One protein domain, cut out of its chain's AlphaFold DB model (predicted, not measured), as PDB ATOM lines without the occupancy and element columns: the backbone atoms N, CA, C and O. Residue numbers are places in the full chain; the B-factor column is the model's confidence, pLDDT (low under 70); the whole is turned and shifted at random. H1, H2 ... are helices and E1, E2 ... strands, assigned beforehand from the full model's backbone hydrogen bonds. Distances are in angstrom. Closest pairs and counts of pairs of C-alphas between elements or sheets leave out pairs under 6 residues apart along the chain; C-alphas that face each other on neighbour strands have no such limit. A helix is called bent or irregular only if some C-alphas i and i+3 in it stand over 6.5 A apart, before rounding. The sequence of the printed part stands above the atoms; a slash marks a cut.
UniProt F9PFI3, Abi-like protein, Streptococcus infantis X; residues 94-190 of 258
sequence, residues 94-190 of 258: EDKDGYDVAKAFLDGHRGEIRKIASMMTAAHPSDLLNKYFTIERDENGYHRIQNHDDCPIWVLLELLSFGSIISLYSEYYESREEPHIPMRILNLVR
ATOM      1  N   GLU A  94      11.558  -1.667  37.457       82.00
ATOM      2  CA  GLU A  94      12.879  -1.122  37.102       82.00
ATOM      3  C   GLU A  94      12.827   0.056  36.105       82.00
ATOM      4  O   GLU A  94      13.773   0.841  36.039       82.00
ATOM      5  N   ASP A  95      11.735   0.211  35.344       80.81
ATOM      6  CA  ASP A  95      11.627   1.190  34.252       80.81
ATOM      7  C   ASP A  95      10.986   2.527  34.668       80.81
ATOM      8  O   ASP A  95      11.071   3.507  33.922       80.81
ATOM      9  N   LYS A  96      10.290   2.582  35.811       78.56
ATOM     10  CA  LYS A  96       9.571   3.778  36.283       78.56
ATOM     11  C   LYS A  96       9.704   3.950  37.788       78.56
ATOM     12  O   LYS A  96       9.272   3.088  38.543       78.56
ATOM     13  N   ASP A  97      10.173   5.119  38.211       86.50
ATOM     14  CA  ASP A  97      10.151   5.506  39.621       86.50
ATOM     15  C   ASP A  97       8.730   5.948  40.045       86.50
ATOM     16  O   ASP A  97       7.932   6.456  39.247       86.50
ATOM     17  N   GLY A  98       8.401   5.792  41.327       90.62
ATOM     18  CA  GLY A  98       7.137   6.223  41.919       90.62
ATOM     19  C   GLY A  98       6.880   7.728  41.798       90.62
ATOM     20  O   GLY A  98       5.719   8.141  41.762       90.62
ATOM     21  N   TYR A  99       7.925   8.548  41.673       94.31
ATOM     22  CA  TYR A  99       7.795   9.977  41.368       94.31
ATOM     23  C   TYR A  99       7.256  10.216  39.949       94.31
ATOM     24  O   TYR A  99       6.330  11.008  39.766       94.31
ATOM     25  N   ASP A 100       7.761   9.483  38.953       93.44
ATOM     26  CA  ASP A 100       7.324   9.623  37.559       93.44
ATOM     27  C   ASP A 100       5.862   9.210  37.389       93.44
ATOM     28  O   ASP A 100       5.099   9.868  36.678       93.44
ATOM     29  N   VAL A 101       5.443   8.142  38.077       94.12
ATOM     30  CA  VAL A 101       4.045   7.691  38.068       94.12
ATOM     31  C   VAL A 101       3.128   8.736  38.706       94.12
ATOM     32  O   VAL A 101       2.092   9.076  38.128       94.12
ATOM     33  N   ALA A 102       3.509   9.279  39.867       95.56
ATOM     34  CA  ALA A 102       2.731  10.310  40.550       95.56
ATOM     35  C   ALA A 102       2.595  11.579  39.694       95.56
ATOM     36  O   ALA A 102       1.489  12.104  39.522       95.56
ATOM     37  N   LYS A 103       3.703  12.031  39.098       95.06
ATOM     38  CA  LYS A 103       3.736  13.188  38.204       95.06
ATOM     39  C   LYS A 103       2.865  12.978  36.969       95.06
ATOM     40  O   LYS A 103       1.997  13.806  36.699       95.06
ATOM     41  N   ALA A 104       3.026  11.852  36.270       94.44
ATOM     42  CA  ALA A 104       2.239  11.538  35.078       94.44
ATOM     43  C   ALA A 104       0.729  11.518  35.370       94.44
ATOM     44  O   ALA A 104      -0.063  12.049  34.587       94.44
ATOM     45  N   PHE A 105       0.327  10.965  36.520       95.69
ATOM     46  CA  PHE A 105      -1.072  10.961  36.937       95.69
ATOM     47  C   PHE A 105      -1.603  12.380  37.187       95.69
ATOM     48  O   PHE A 105      -2.667  12.736  36.674       95.69
ATOM     49  N   LEU A 106      -0.874  13.212  37.940       95.69
ATOM     50  CA  LEU A 106      -1.283  14.590  38.245       95.69
ATOM     51  C   LEU A 106      -1.346  15.474  36.990       95.69
ATOM     52  O   LEU A 106      -2.318  16.221  36.827       95.69
ATOM     53  N   ASP A 107      -0.383  15.330  36.077       94.56
ATOM     54  CA  ASP A 107      -0.350  16.038  34.790       94.56
ATOM     55  C   ASP A 107      -1.576  15.700  33.925       94.56
ATOM     56  O   ASP A 107      -2.191  16.590  33.320       94.56
ATOM     57  N   GLY A 108      -1.988  14.426  33.925       94.62
ATOM     58  CA  GLY A 108      -3.215  13.957  33.275       94.62
ATOM     59  C   GLY A 108      -4.505  14.420  33.966       94.62
ATOM     60  O   GLY A 108      -5.553  14.525  33.322       94.62
ATOM     61  N   HIS A 109      -4.446  14.768  35.258       94.44
ATOM     62  CA  HIS A 109      -5.614  14.996  36.110       94.44
ATOM     63  C   HIS A 109      -5.601  16.350  36.829       94.44
ATOM     64  O   HIS A 109      -5.688  16.445  38.055       94.44
ATOM     65  N   ARG A 110      -5.675  17.448  36.065       89.75
ATOM     66  CA  ARG A 110      -5.780  18.821  36.616       89.75
ATOM     67  C   ARG A 110      -6.932  19.039  37.611       89.75
ATOM     68  O   ARG A 110      -6.922  20.007  38.375       89.75
ATOM     69  N   GLY A 111      -7.973  18.208  37.556       91.69
ATOM     70  CA  GLY A 111      -9.060  18.216  38.537       91.69
ATOM     71  C   GLY A 111      -8.621  17.714  39.916       91.69
ATOM     72  O   GLY A 111      -9.051  18.279  40.919       91.69
ATOM     73  N   GLU A 112      -7.740  16.713  39.969       93.69
ATOM     74  CA  GLU A 112      -7.190  16.172  41.217       93.69
ATOM     75  C   GLU A 112      -6.242  17.169  41.878       93.69
ATOM     76  O   GLU A 112      -6.380  17.410  43.071       93.69
ATOM     77  N   ILE A 113      -5.403  17.871  41.106       91.88
ATOM     78  CA  ILE A 113      -4.549  18.954  41.630       91.88
ATOM     79  C   ILE A 113      -5.384  19.988  42.403       91.88
ATOM     80  O   ILE A 113      -5.031  20.387  43.510       91.88
ATOM     81  N   ARG A 114      -6.538  20.398  41.858       90.06
ATOM     82  CA  ARG A 114      -7.445  21.341  42.536       90.06
ATOM     83  C   ARG A 114      -8.051  20.765  43.815       90.06
ATOM     84  O   ARG A 114      -8.176  21.493  44.798       90.06
ATOM     85  N   LYS A 115      -8.417  19.480  43.821       91.56
ATOM     86  CA  LYS A 115      -8.927  18.807  45.025       91.56
ATOM     87  C   LYS A 115      -7.855  18.750  46.107       91.56
ATOM     88  O   LYS A 115      -8.134  19.159  47.227       91.56
ATOM     89  N   ILE A 116      -6.641  18.334  45.758       92.00
ATOM     90  CA  ILE A 116      -5.501  18.255  46.676       92.00
ATOM     91  C   ILE A 116      -5.169  19.645  47.233       92.00
ATOM     92  O   ILE A 116      -5.077  19.815  48.443       92.00
ATOM     93  N   ALA A 117      -5.103  20.676  46.386       89.94
ATOM     94  CA  ALA A 117      -4.851  22.044  46.837       89.94
ATOM     95  C   ALA A 117      -5.917  22.545  47.830       89.94
ATOM     96  O   ALA A 117      -5.590  23.222  48.804       89.94
ATOM     97  N   SER A 118      -7.190  22.173  47.637       87.75
ATOM     98  CA  SER A 118      -8.267  22.538  48.569       87.75
ATOM     99  C   SER A 118      -8.133  21.888  49.951       87.75
ATOM    100  O   SER A 118      -8.686  22.401  50.920       87.75
ATOM    101  N   MET A 119      -7.358  20.806  50.077       88.38
ATOM    102  CA  MET A 119      -7.106  20.146  51.360       88.38
ATOM    103  C   MET A 119      -6.155  20.938  52.263       88.38
ATOM    104  O   MET A 119      -6.074  20.634  53.448       88.38
ATOM    105  N   MET A 120      -5.500  21.991  51.762       83.00
ATOM    106  CA  MET A 120      -4.674  22.890  52.580       83.00
ATOM    107  C   MET A 120      -5.433  23.565  53.718       83.00
ATOM    108  O   MET A 120      -4.835  23.958  54.715       83.00
ATOM    109  N   THR A 121      -6.754  23.702  53.587       78.38
ATOM    110  CA  THR A 121      -7.595  24.242  54.659       78.38
ATOM    111  C   THR A 121      -7.922  23.202  55.734       78.38
ATOM    112  O   THR A 121      -8.529  23.549  56.744       78.38
ATOM    113  N   ALA A 122      -7.583  21.927  55.518       77.69
ATOM    114  CA  ALA A 122      -7.804  20.847  56.469       77.69
ATOM    115  C   ALA A 122      -6.582  20.653  57.379       77.69
ATOM    116  O   ALA A 122      -5.440  20.775  56.949       77.69
ATOM    117  N   ALA A 123      -6.831  20.293  58.642       65.88
ATOM    118  CA  ALA A 123      -5.787  20.172  59.661       65.88
ATOM    119  C   ALA A 123      -4.863  18.953  59.486       65.88
ATOM    120  O   ALA A 123      -3.769  18.938  60.032       65.88
ATOM    121  N   HIS A 124      -5.309  17.911  58.779       73.12
ATOM    122  CA  HIS A 124      -4.603  16.627  58.737       73.12
ATOM    123  C   HIS A 124      -3.570  16.493  57.602       73.12
ATOM    124  O   HIS A 124      -2.455  16.064  57.889       73.12
ATOM    125  N   PRO A 125      -3.865  16.844  56.335       81.56
ATOM    126  CA  PRO A 125      -2.906  16.660  55.243       81.56
ATOM    127  C   PRO A 125      -1.947  17.847  55.054       81.56
ATOM    128  O   PRO A 125      -1.046  17.761  54.223       81.56
ATOM    129  N   SER A 126      -2.113  18.954  55.792       79.06
ATOM    130  CA  SER A 126      -1.357  20.198  55.575       79.06
ATOM    131  C   SER A 126       0.161  20.014  55.636       79.06
ATOM    132  O   SER A 126       0.881  20.618  54.843       79.06
ATOM    133  N   ASP A 127       0.654  19.159  56.532       85.00
ATOM    134  CA  ASP A 127       2.093  18.934  56.707       85.00
ATOM    135  C   ASP A 127       2.701  18.162  55.528       85.00
ATOM    136  O   ASP A 127       3.784  18.505  55.050       85.00
ATOM    137  N   LEU A 128       1.983  17.159  55.010       86.31
ATOM    138  CA  LEU A 128       2.376  16.439  53.795       86.31
ATOM    139  C   LEU A 128       2.372  17.379  52.589       86.31
ATOM    140  O   LEU A 128       3.313  17.374  51.796       86.31
ATOM    141  N   LEU A 129       1.340  18.215  52.477       87.75
ATOM    142  CA  LEU A 129       1.203  19.151  51.370       87.75
ATOM    143  C   LEU A 129       2.334  20.184  51.352       87.75
ATOM    144  O   LEU A 129       2.962  20.367  50.317       87.75
ATOM    145  N   ASN A 130       2.659  20.784  52.498       86.94
ATOM    146  CA  ASN A 130       3.769  21.736  52.608       86.94
ATOM    147  C   ASN A 130       5.140  21.105  52.324       86.94
ATOM    148  O   ASN A 130       6.069  21.812  51.940       86.94
ATOM    149  N   LYS A 131       5.290  19.793  52.547       91.12
ATOM    150  CA  LYS A 131       6.555  19.083  52.335       91.12
ATOM    151  C   LYS A 131       6.789  18.699  50.874       91.12
ATOM    152  O   LYS A 131       7.926  18.772  50.423       91.12
ATOM    153  N   TYR A 132       5.750  18.252  50.169       92.31
ATOM    154  CA  TYR A 132       5.887  17.624  48.846       92.31
ATOM    155  C   TYR A 132       5.290  18.444  47.692       92.31
ATOM    156  O   TYR A 132       5.393  18.037  46.537       92.31
ATOM    157  N   PHE A 133       4.663  19.588  47.981       92.06
ATOM    158  CA  PHE A 133       4.073  20.461  46.969       92.06
ATOM    159  C   PHE A 133       4.495  21.913  47.185       92.06
ATOM    160  O   PHE A 133       4.519  22.420  48.304       92.06
ATOM    161  N   THR A 134       4.751  22.628  46.088       91.88
ATOM    162  CA  THR A 134       4.882  24.091  46.129       91.88
ATOM    163  C   THR A 134       3.502  24.707  45.972       91.88
ATOM    164  O   THR A 134       2.888  24.578  44.911       91.88
ATOM    165  N   ILE A 135       3.005  25.368  47.017       88.81
ATOM    166  CA  ILE A 135       1.643  25.903  47.063       88.81
ATOM    167  C   ILE A 135       1.687  27.415  47.242       88.81
ATOM    168  O   ILE A 135       2.310  27.930  48.165       88.81
ATOM    169  N   GLU A 136       0.964  28.122  46.384       88.50
ATOM    170  CA  GLU A 136       0.761  29.563  46.484       88.50
ATOM    171  C   GLU A 136      -0.703  29.878  46.747       88.50
ATOM    172  O   GLU A 136      -1.598  29.071  46.480       88.50
ATOM    173  N   ARG A 137      -0.949  31.076  47.267       86.62
ATOM    174  CA  ARG A 137      -2.295  31.602  47.431       86.62
ATOM    175  C   ARG A 137      -2.572  32.583  46.301       86.62
ATOM    176  O   ARG A 137      -1.778  33.494  46.085       86.62
ATOM    177  N   ASP A 138      -3.656  32.370  45.568       84.62
ATOM    178  CA  ASP A 138      -4.064  33.284  44.507       84.62
ATOM    179  C   ASP A 138      -4.667  34.583  45.073       84.62
ATOM    180  O   ASP A 138      -4.911  34.718  46.275       84.62
ATOM    181  N   GLU A 139      -4.917  35.547  44.187       84.06
ATOM    182  CA  GLU A 139      -5.489  36.860  44.525       84.06
ATOM    183  C   GLU A 139      -6.881  36.765  45.178       84.06
ATOM    184  O   GLU A 139      -7.287  37.660  45.916       84.06
ATOM    185  N   ASN A 140      -7.597  35.661  44.948       83.75
ATOM    186  CA  ASN A 140      -8.913  35.383  45.519       83.75
ATOM    187  C   ASN A 140      -8.827  34.608  46.849       83.75
ATOM    188  O   ASN A 140      -9.853  34.289  47.452       83.75
ATOM    189  N   GLY A 141      -7.616  34.305  47.327       81.06
ATOM    190  CA  GLY A 141      -7.370  33.608  48.584       81.06
ATOM    191  C   GLY A 141      -7.402  32.077  48.499       81.06
ATOM    192  O   GLY A 141      -7.324  31.439  49.556       81.06
ATOM    193  N   TYR A 142      -7.485  31.483  47.304       84.06
ATOM    194  CA  TYR A 142      -7.462  30.032  47.093       84.06
ATOM    195  C   TYR A 142      -6.037  29.485  46.987       84.06
ATOM    196  O   TYR A 142      -5.140  30.129  46.452       84.06
ATOM    197  N   HIS A 143      -5.832  28.260  47.472       87.19
ATOM    198  CA  HIS A 143      -4.560  27.553  47.342       87.19
ATOM    199  C   HIS A 143      -4.406  26.948  45.940       87.19
ATOM    200  O   HIS A 143      -5.325  26.302  45.432       87.19
ATOM    201  N   ARG A 144      -3.227  27.115  45.336       88.44
ATOM    202  CA  ARG A 144      -2.856  26.557  44.032       88.44
ATOM    203  C   ARG A 144      -1.494  25.877  44.114       88.44
ATOM    204  O   ARG A 144      -0.513  26.504  44.502       88.44
ATOM    205  N   ILE A 145      -1.437  24.616  43.697       90.69
ATOM    206  CA  ILE A 145      -0.182  23.875  43.528       90.69
ATOM    207  C   ILE A 145       0.512  24.380  42.254       90.69
ATOM    208  O   ILE A 145      -0.093  24.364  41.183       90.69
ATOM    209  N   GLN A 146       1.754  24.847  42.382       88.94
ATOM    210  CA  GLN A 146       2.628  25.259  41.273       88.94
ATOM    211  C   GLN A 146       3.552  24.131  40.820       88.94
ATOM    212  O   GLN A 146       3.854  24.025  39.638       88.94
ATOM    213  N   ASN A 147       4.016  23.320  41.772       89.06
ATOM    214  CA  ASN A 147       4.947  22.227  41.529       89.06
ATOM    215  C   ASN A 147       4.563  21.018  42.394       89.06
ATOM    216  O   ASN A 147       4.209  21.180  43.566       89.06
ATOM    217  N   HIS A 148       4.626  19.836  41.789       91.31
ATOM    218  CA  HIS A 148       4.356  18.528  42.382       91.31
ATOM    219  C   HIS A 148       5.398  17.474  41.965       91.31
ATOM    220  O   HIS A 148       5.141  16.281  42.091       91.31
ATOM    221  N   ASP A 149       6.554  17.894  41.443       90.38
ATOM    222  CA  ASP A 149       7.618  16.997  40.977       90.38
ATOM    223  C   ASP A 149       8.234  16.179  42.120       90.38
ATOM    224  O   ASP A 149       8.646  15.042  41.914       90.38
ATOM    225  N   ASP A 150       8.220  16.720  43.341       91.19
ATOM    226  CA  ASP A 150       8.743  16.056  44.538       91.19
ATOM    227  C   ASP A 150       7.709  15.145  45.226       91.19
ATOM    228  O   ASP A 150       7.959  14.665  46.332       91.19
ATOM    229  N   CYS A 151       6.533  14.917  44.629       94.12
ATOM    230  CA  CYS A 151       5.489  14.084  45.224       94.12
ATOM    231  C   CYS A 151       5.713  12.595  44.902       94.12
ATOM    232  O   CYS A 151       5.507  12.192  43.757       94.12
ATOM    233  N   PRO A 152       6.073  11.747  45.885       94.75
ATOM    234  CA  PRO A 152       6.167  10.312  45.660       94.75
ATOM    235  C   PRO A 152       4.784   9.652  45.663       94.75
ATOM    236  O   PRO A 152       3.835  10.136  46.292       94.75
ATOM    237  N   ILE A 153       4.687   8.477  45.039       95.62
ATOM    238  CA  ILE A 153       3.422   7.754  44.883       95.62
ATOM    239  C   ILE A 153       2.706   7.452  46.206       95.62
ATOM    240  O   ILE A 153       1.486   7.594  46.283       95.62
ATOM    241  N   TRP A 154       3.434   7.096  47.269       95.12
ATOM    242  CA  TRP A 154       2.818   6.801  48.565       95.12
ATOM    243  C   TRP A 154       2.188   8.048  49.199       95.12
ATOM    244  O   TRP A 154       1.130   7.945  49.806       95.12
ATOM    245  N   VAL A 155       2.778   9.237  49.012       94.75
ATOM    246  CA  VAL A 155       2.174  10.504  49.467       94.75
ATOM    247  C   VAL A 155       0.942  10.821  48.639       94.75
ATOM    248  O   VAL A 155      -0.075  11.231  49.194       94.75
ATOM    249  N   LEU A 156       1.017  10.628  47.321       96.00
ATOM    250  CA  LEU A 156      -0.125  10.858  46.448       96.00
ATOM    251  C   LEU A 156      -1.311   9.976  46.859       96.00
ATOM    252  O   LEU A 156      -2.414  10.491  47.015       96.00
ATOM    253  N   LEU A 157      -1.089   8.681  47.093       96.25
ATOM    254  CA  LEU A 157      -2.141   7.735  47.481       96.25
ATOM    255  C   LEU A 157      -2.863   8.126  48.780       96.25
ATOM    256  O   LEU A 157      -4.079   7.969  48.846       96.25
ATOM    257  N   GLU A 158      -2.166   8.705  49.762       93.50
ATOM    258  CA  GLU A 158      -2.775   9.226  51.002       93.50
ATOM    259  C   GLU A 158      -3.686  10.447  50.765       93.50
ATOM    260  O   GLU A 158      -4.584  10.739  51.556       93.50
ATOM    261  N   LEU A 159      -3.463  11.184  49.673       93.94
ATOM    262  CA  LEU A 159      -4.217  12.391  49.318       93.94
ATOM    263  C   LEU A 159      -5.360  12.111  48.334       93.94
ATOM    264  O   LEU A 159      -6.235  12.958  48.131       93.94
ATOM    265  N   LEU A 160      -5.365  10.943  47.691       95.44
ATOM    266  CA  LEU A 160      -6.369  10.581  46.706       95.44
ATOM    267  C   LEU A 160      -7.644  10.050  47.367       95.44
ATOM    268  O   LEU A 160      -7.639   9.334  48.359       95.44
ATOM    269  N   SER A 161      -8.788  10.362  46.754       95.12
ATOM    270  CA  SER A 161     -10.032   9.669  47.095       95.12
ATOM    271  C   SER A 161      -9.995   8.228  46.582       95.12
ATOM    272  O   SER A 161      -9.391   7.981  45.538       95.12
ATOM    273  N   PHE A 162     -10.764   7.311  47.180       96.38
ATOM    274  CA  PHE A 162     -10.909   5.947  46.643       96.38
ATOM    275  C   PHE A 162     -11.245   5.901  45.143       96.38
ATOM    276  O   PHE A 162     -10.775   5.044  44.403       96.38
ATOM    277  N   GLY A 163     -12.042   6.858  44.657       96.75
ATOM    278  CA  GLY A 163     -12.339   6.969  43.232       96.75
ATOM    279  C   GLY A 163     -11.124   7.306  42.371       96.75
ATOM    280  O   GLY A 163     -11.012   6.776  41.271       96.75
ATOM    281  N   SER A 164     -10.245   8.171  42.870       97.25
ATOM    282  CA  SER A 164      -9.009   8.574  42.199       97.25
ATOM    283  C   SER A 164      -7.948   7.471  42.292       97.25
ATOM    284  O   SER A 164      -7.247   7.235  41.315       97.25
ATOM    285  N   ILE A 165      -7.902   6.731  43.408       97.88
ATOM    286  CA  ILE A 165      -7.084   5.514  43.555       97.88
ATOM    287  C   ILE A 165      -7.481   4.474  42.498       97.88
ATOM    288  O   ILE A 165      -6.612   3.894  41.861       97.88
ATOM    289  N   ILE A 166      -8.782   4.268  42.253       97.62
ATOM    290  CA  ILE A 166      -9.255   3.353  41.198       97.62
ATOM    291  C   ILE A 166      -8.822   3.822  39.802       97.62
ATOM    292  O   ILE A 166      -8.465   2.981  38.982       97.62
ATOM    293  N   SER A 167      -8.851   5.129  39.515       96.75
ATOM    294  CA  SER A 167      -8.356   5.663  38.236       96.75
ATOM    295  C   SER A 167      -6.865   5.390  38.056       96.75
ATOM    296  O   SER A 167      -6.478   4.793  37.055       96.75
ATOM    297  N   LEU A 168      -6.055   5.730  39.063       96.50
ATOM    298  CA  LEU A 168      -4.618   5.463  39.071       96.50
ATOM    299  C   LEU A 168      -4.319   3.963  38.919       96.50
ATOM    300  O   LEU A 168      -3.467   3.583  38.123       96.50
ATOM    301  N   TYR A 169      -5.060   3.106  39.630       96.25
ATOM    302  CA  TYR A 169      -4.979   1.651  39.491       96.25
ATOM    303  C   TYR A 169      -5.243   1.212  38.046       96.25
ATOM    304  O   TYR A 169      -4.473   0.441  37.484       96.25
ATOM    305  N   SER A 170      -6.316   1.718  37.434       94.69
ATOM    306  CA  SER A 170      -6.677   1.396  36.051       94.69
ATOM    307  C   SER A 170      -5.563   1.792  35.084       94.69
ATOM    308  O   SER A 170      -5.084   0.956  34.331       94.69
ATOM    309  N   GLU A 171      -5.081   3.033  35.157       93.44
ATOM    310  CA  GLU A 171      -4.014   3.538  34.282       93.44
ATOM    311  C   GLU A 171      -2.703   2.765  34.445       93.44
ATOM    312  O   GLU A 171      -1.995   2.515  33.465       93.44
ATOM    313  N   TYR A 172      -2.396   2.350  35.676       92.94
ATOM    314  CA  TYR A 172      -1.191   1.590  35.965       92.94
ATOM    315  C   TYR A 172      -1.239   0.166  35.398       92.94
ATOM    316  O   TYR A 172      -0.260  -0.261  34.786       92.94
ATOM    317  N   TYR A 173      -2.356  -0.553  35.567       93.38
ATOM    318  CA  TYR A 173      -2.463  -1.971  35.195       93.38
ATOM    319  C   TYR A 173      -3.055  -2.236  33.806       93.38
ATOM    320  O   TYR A 173      -2.709  -3.246  33.204       93.38
ATOM    321  N   GLU A 174      -3.916  -1.375  33.254       87.19
ATOM    322  CA  GLU A 174      -4.547  -1.624  31.941       87.19
ATOM    323  C   GLU A 174      -3.540  -1.621  30.785       87.19
ATOM    324  O   GLU A 174      -3.789  -2.227  29.745       87.19
ATOM    325  N   SER A 175      -2.396  -0.955  30.962       80.81
ATOM    326  CA  SER A 175      -1.297  -0.962  29.990       80.81
ATOM    327  C   SER A 175      -0.404  -2.203  30.078       80.81
ATOM    328  O   SER A 175       0.548  -2.316  29.305       80.81
ATOM    329  N   ARG A 176      -0.695  -3.124  31.003       84.81
ATOM    330  CA  ARG A 176       0.168  -4.257  31.326       84.81
ATOM    331  C   ARG A 176      -0.538  -5.601  31.175       84.81
ATOM    332  O   ARG A 176      -1.762  -5.683  31.083       84.81
ATOM    333  N   GLU A 177       0.254  -6.668  31.125       83.94
ATOM    334  CA  GLU A 177      -0.251  -8.034  30.938       83.94
ATOM    335  C   GLU A 177      -0.697  -8.694  32.252       83.94
ATOM    336  O   GLU A 177      -1.375  -9.724  32.225       83.94
ATOM    337  N   GLU A 178      -0.345  -8.124  33.411       84.75
ATOM    338  CA  GLU A 178      -0.662  -8.727  34.698       84.75
ATOM    339  C   GLU A 178      -2.179  -8.781  34.958       84.75
ATOM    340  O   GLU A 178      -2.919  -7.817  34.703       84.75
ATOM    341  N   PRO A 179      -2.670  -9.896  35.538       87.38
ATOM    342  CA  PRO A 179      -4.049  -9.988  35.980       87.38
ATOM    343  C   PRO A 179      -4.364  -8.903  37.011       87.38
ATOM    344  O   PRO A 179      -3.771  -8.853  38.087       87.38
ATOM    345  N   HIS A 180      -5.362  -8.083  36.710       93.00
ATOM    346  CA  HIS A 180      -5.829  -7.019  37.587       93.00
ATOM    347  C   HIS A 180      -7.352  -7.062  37.725       93.00
ATOM    348  O   HIS A 180      -8.066  -7.735  36.975       93.00
ATOM    349  N   ILE A 181      -7.874  -6.351  38.722       95.62
ATOM    350  CA  ILE A 181      -9.315  -6.264  38.940       95.62
ATOM    351  C   ILE A 181      -9.894  -5.258  37.941       95.62
ATOM    352  O   ILE A 181      -9.495  -4.095  37.962       95.62
ATOM    353  N   PRO A 182     -10.882  -5.640  37.110       94.94
ATOM    354  CA  PRO A 182     -11.446  -4.709  36.143       94.94
ATOM    355  C   PRO A 182     -12.060  -3.482  36.825       94.94
ATOM    356  O   PRO A 182     -12.836  -3.620  37.779       94.94
ATOM    357  N   MET A 183     -11.827  -2.288  36.271       95.25
ATOM    358  CA  MET A 183     -12.350  -1.018  36.799       95.25
ATOM    359  C   MET A 183     -13.877  -1.044  37.012       95.25
ATOM    360  O   MET A 183     -14.398  -0.473  37.973       95.25
ATOM    361  N   ARG A 184     -14.628  -1.766  36.165       95.38
ATOM    362  CA  ARG A 184     -16.082  -1.963  36.334       95.38
ATOM    363  C   ARG A 184     -16.461  -2.635  37.661       95.38
ATOM    364  O   ARG A 184     -17.513  -2.315  38.206       95.38
ATOM    365  N   ILE A 185     -15.628  -3.544  38.176       97.56
ATOM    366  CA  ILE A 185     -15.848  -4.245  39.447       97.56
ATOM    367  C   ILE A 185     -15.466  -3.338  40.613       97.56
ATOM    368  O   ILE A 185     -16.257  -3.180  41.541       97.56
ATOM    369  N   LEU A 186     -14.317  -2.659  40.533       97.75
ATOM    370  CA  LEU A 186     -13.911  -1.673  41.543       97.75
ATOM    371  C   LEU A 186     -14.951  -0.554  41.700       97.75
ATOM    372  O   LEU A 186     -15.248  -0.126  42.813       97.75
ATOM    373  N   ASN A 187     -15.598  -0.136  40.608       97.56
ATOM    374  CA  ASN A 187     -16.677   0.849  40.659       97.56
ATOM    375  C   ASN A 187     -17.958   0.348  41.351       97.56
ATOM    376  O   ASN A 187     -18.693   1.167  41.907       97.56
ATOM    377  N   LEU A 188     -18.232  -0.963  41.371       98.12
ATOM    378  CA  LEU A 188     -19.315  -1.521  42.194       98.12
ATOM    379  C   LEU A 188     -18.987  -1.353  43.684       98.12
ATOM    380  O   LEU A 188     -19.827  -0.873  44.443       98.12
ATOM    381  N   VAL A 189     -17.745  -1.653  44.080       98.38
ATOM    382  CA  VAL A 189     -17.269  -1.457  45.461       98.38
ATOM    383  C   VAL A 189     -17.276   0.024  45.836       98.38
ATOM    384  O   VAL A 189     -17.802   0.387  46.882       98.38
ATOM    385  N   ARG A 190     -16.793   0.910  44.957       98.00
ATOM    386  CA  ARG A 190     -16.832   2.368  45.155       98.00
ATOM    387  C   ARG A 190     -18.254   2.888  45.357       98.00
ATOM    388  O   ARG A 190     -18.486   3.706  46.246       98.00
TER     389      ARG A 190
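AT A GLANCE: This is residues 94 to 190 of the 258 residues of the protein "Abi-like protein" of Streptococcus infantis X (UniProt F9PFI3). A small hairpin of two strands, E1 and E2, makes one end of the domain, with H2 packed on it, chiefly on E2, and a helical hairpin, H5 and H6, makes the other end. H1 and H4 lie between these ends, nearest to the mean of the C-alphas, and H3 meets H2 at a corner; contacts between the helices are few. The printed part has 97 residues with six named helices and two named strands, in the order H1 H2 H3 E1 E2 H4 H5 H6; the class is mostly helix and the sheet is antiparallel. It is only just compact, close to loose, with a radius of gyration of the C-alphas of 14.5 A and spans of 46 by 32 by 21 A.

IN THESE COORDINATES: Strand E1 is residues 134 to 137, 10.5 A long, and E2 is residues 143 to 147, 12.4 A. H2, residues 110 to 121, is 18.9 A long; it is neither bent nor irregular, but only just: C-alphas 118 and 121 are 6.4 A apart. H3 is residues 126 to 132, 10.2 A. H1, residues 98 to 108, is 15.5 A long and begins with C-alpha 98 at (7.137, 6.223, 41.919). H4 is residues 153 to 159, 10.0 A. H5, residues 162 to 174, is 17.7 A long, and H6, residues 183 to 190, is 10.1 A, ending with C-alpha 190 at (-16.832, 2.368, 45.155).

HOW THE PARTS SIT: E1 and E2 form an antiparallel hairpin at 149 degrees, with N 136 and O 144 at 2.9 A and N 146 and O 134 at 2.8 A, within hydrogen-bond range. The closest C-alphas of H2 and E2 are those of Ala 117 and His 143, 5.5 A apart. H2, with residues 119 to 120 alone, touches H3 only at the corner, and only just, with 3 pairs of C-alphas within 8 A; the closest are those of Met 120 and Ser 126, 5.2 A. H1 and H4 touch at a steep tilt of 51 degrees, the same way, the C-alphas of Gly 98 and Ile 153 closest at 5.0 A. H4 and H5 are close but not clearly touching, with the C-alphas of Leu 157 and Ile 165 closest at 6.7 A. H5 and H6, a helical hairpin, touch at a shallow tilt of 18 degrees, opposite ways, the C-alphas of Ser 170 and Met 183 closest at 6.2 A. H6 is apart from H1, for instance. Every O i to N i+4 pair is within hydrogen-bond range in H1, H3, H4 and H5; in H2 5 of 8 are, and in H6 3 of 4.

THE WHOLE: The two C-alphas farthest apart are those of Glu 139 and Pro 179, 47.6 A. The printed part has no cut. No link is long; H5 to H6 is short and the others are tight. The mean pLDDT of the printed part is 90.5, and residue 123 is under 70.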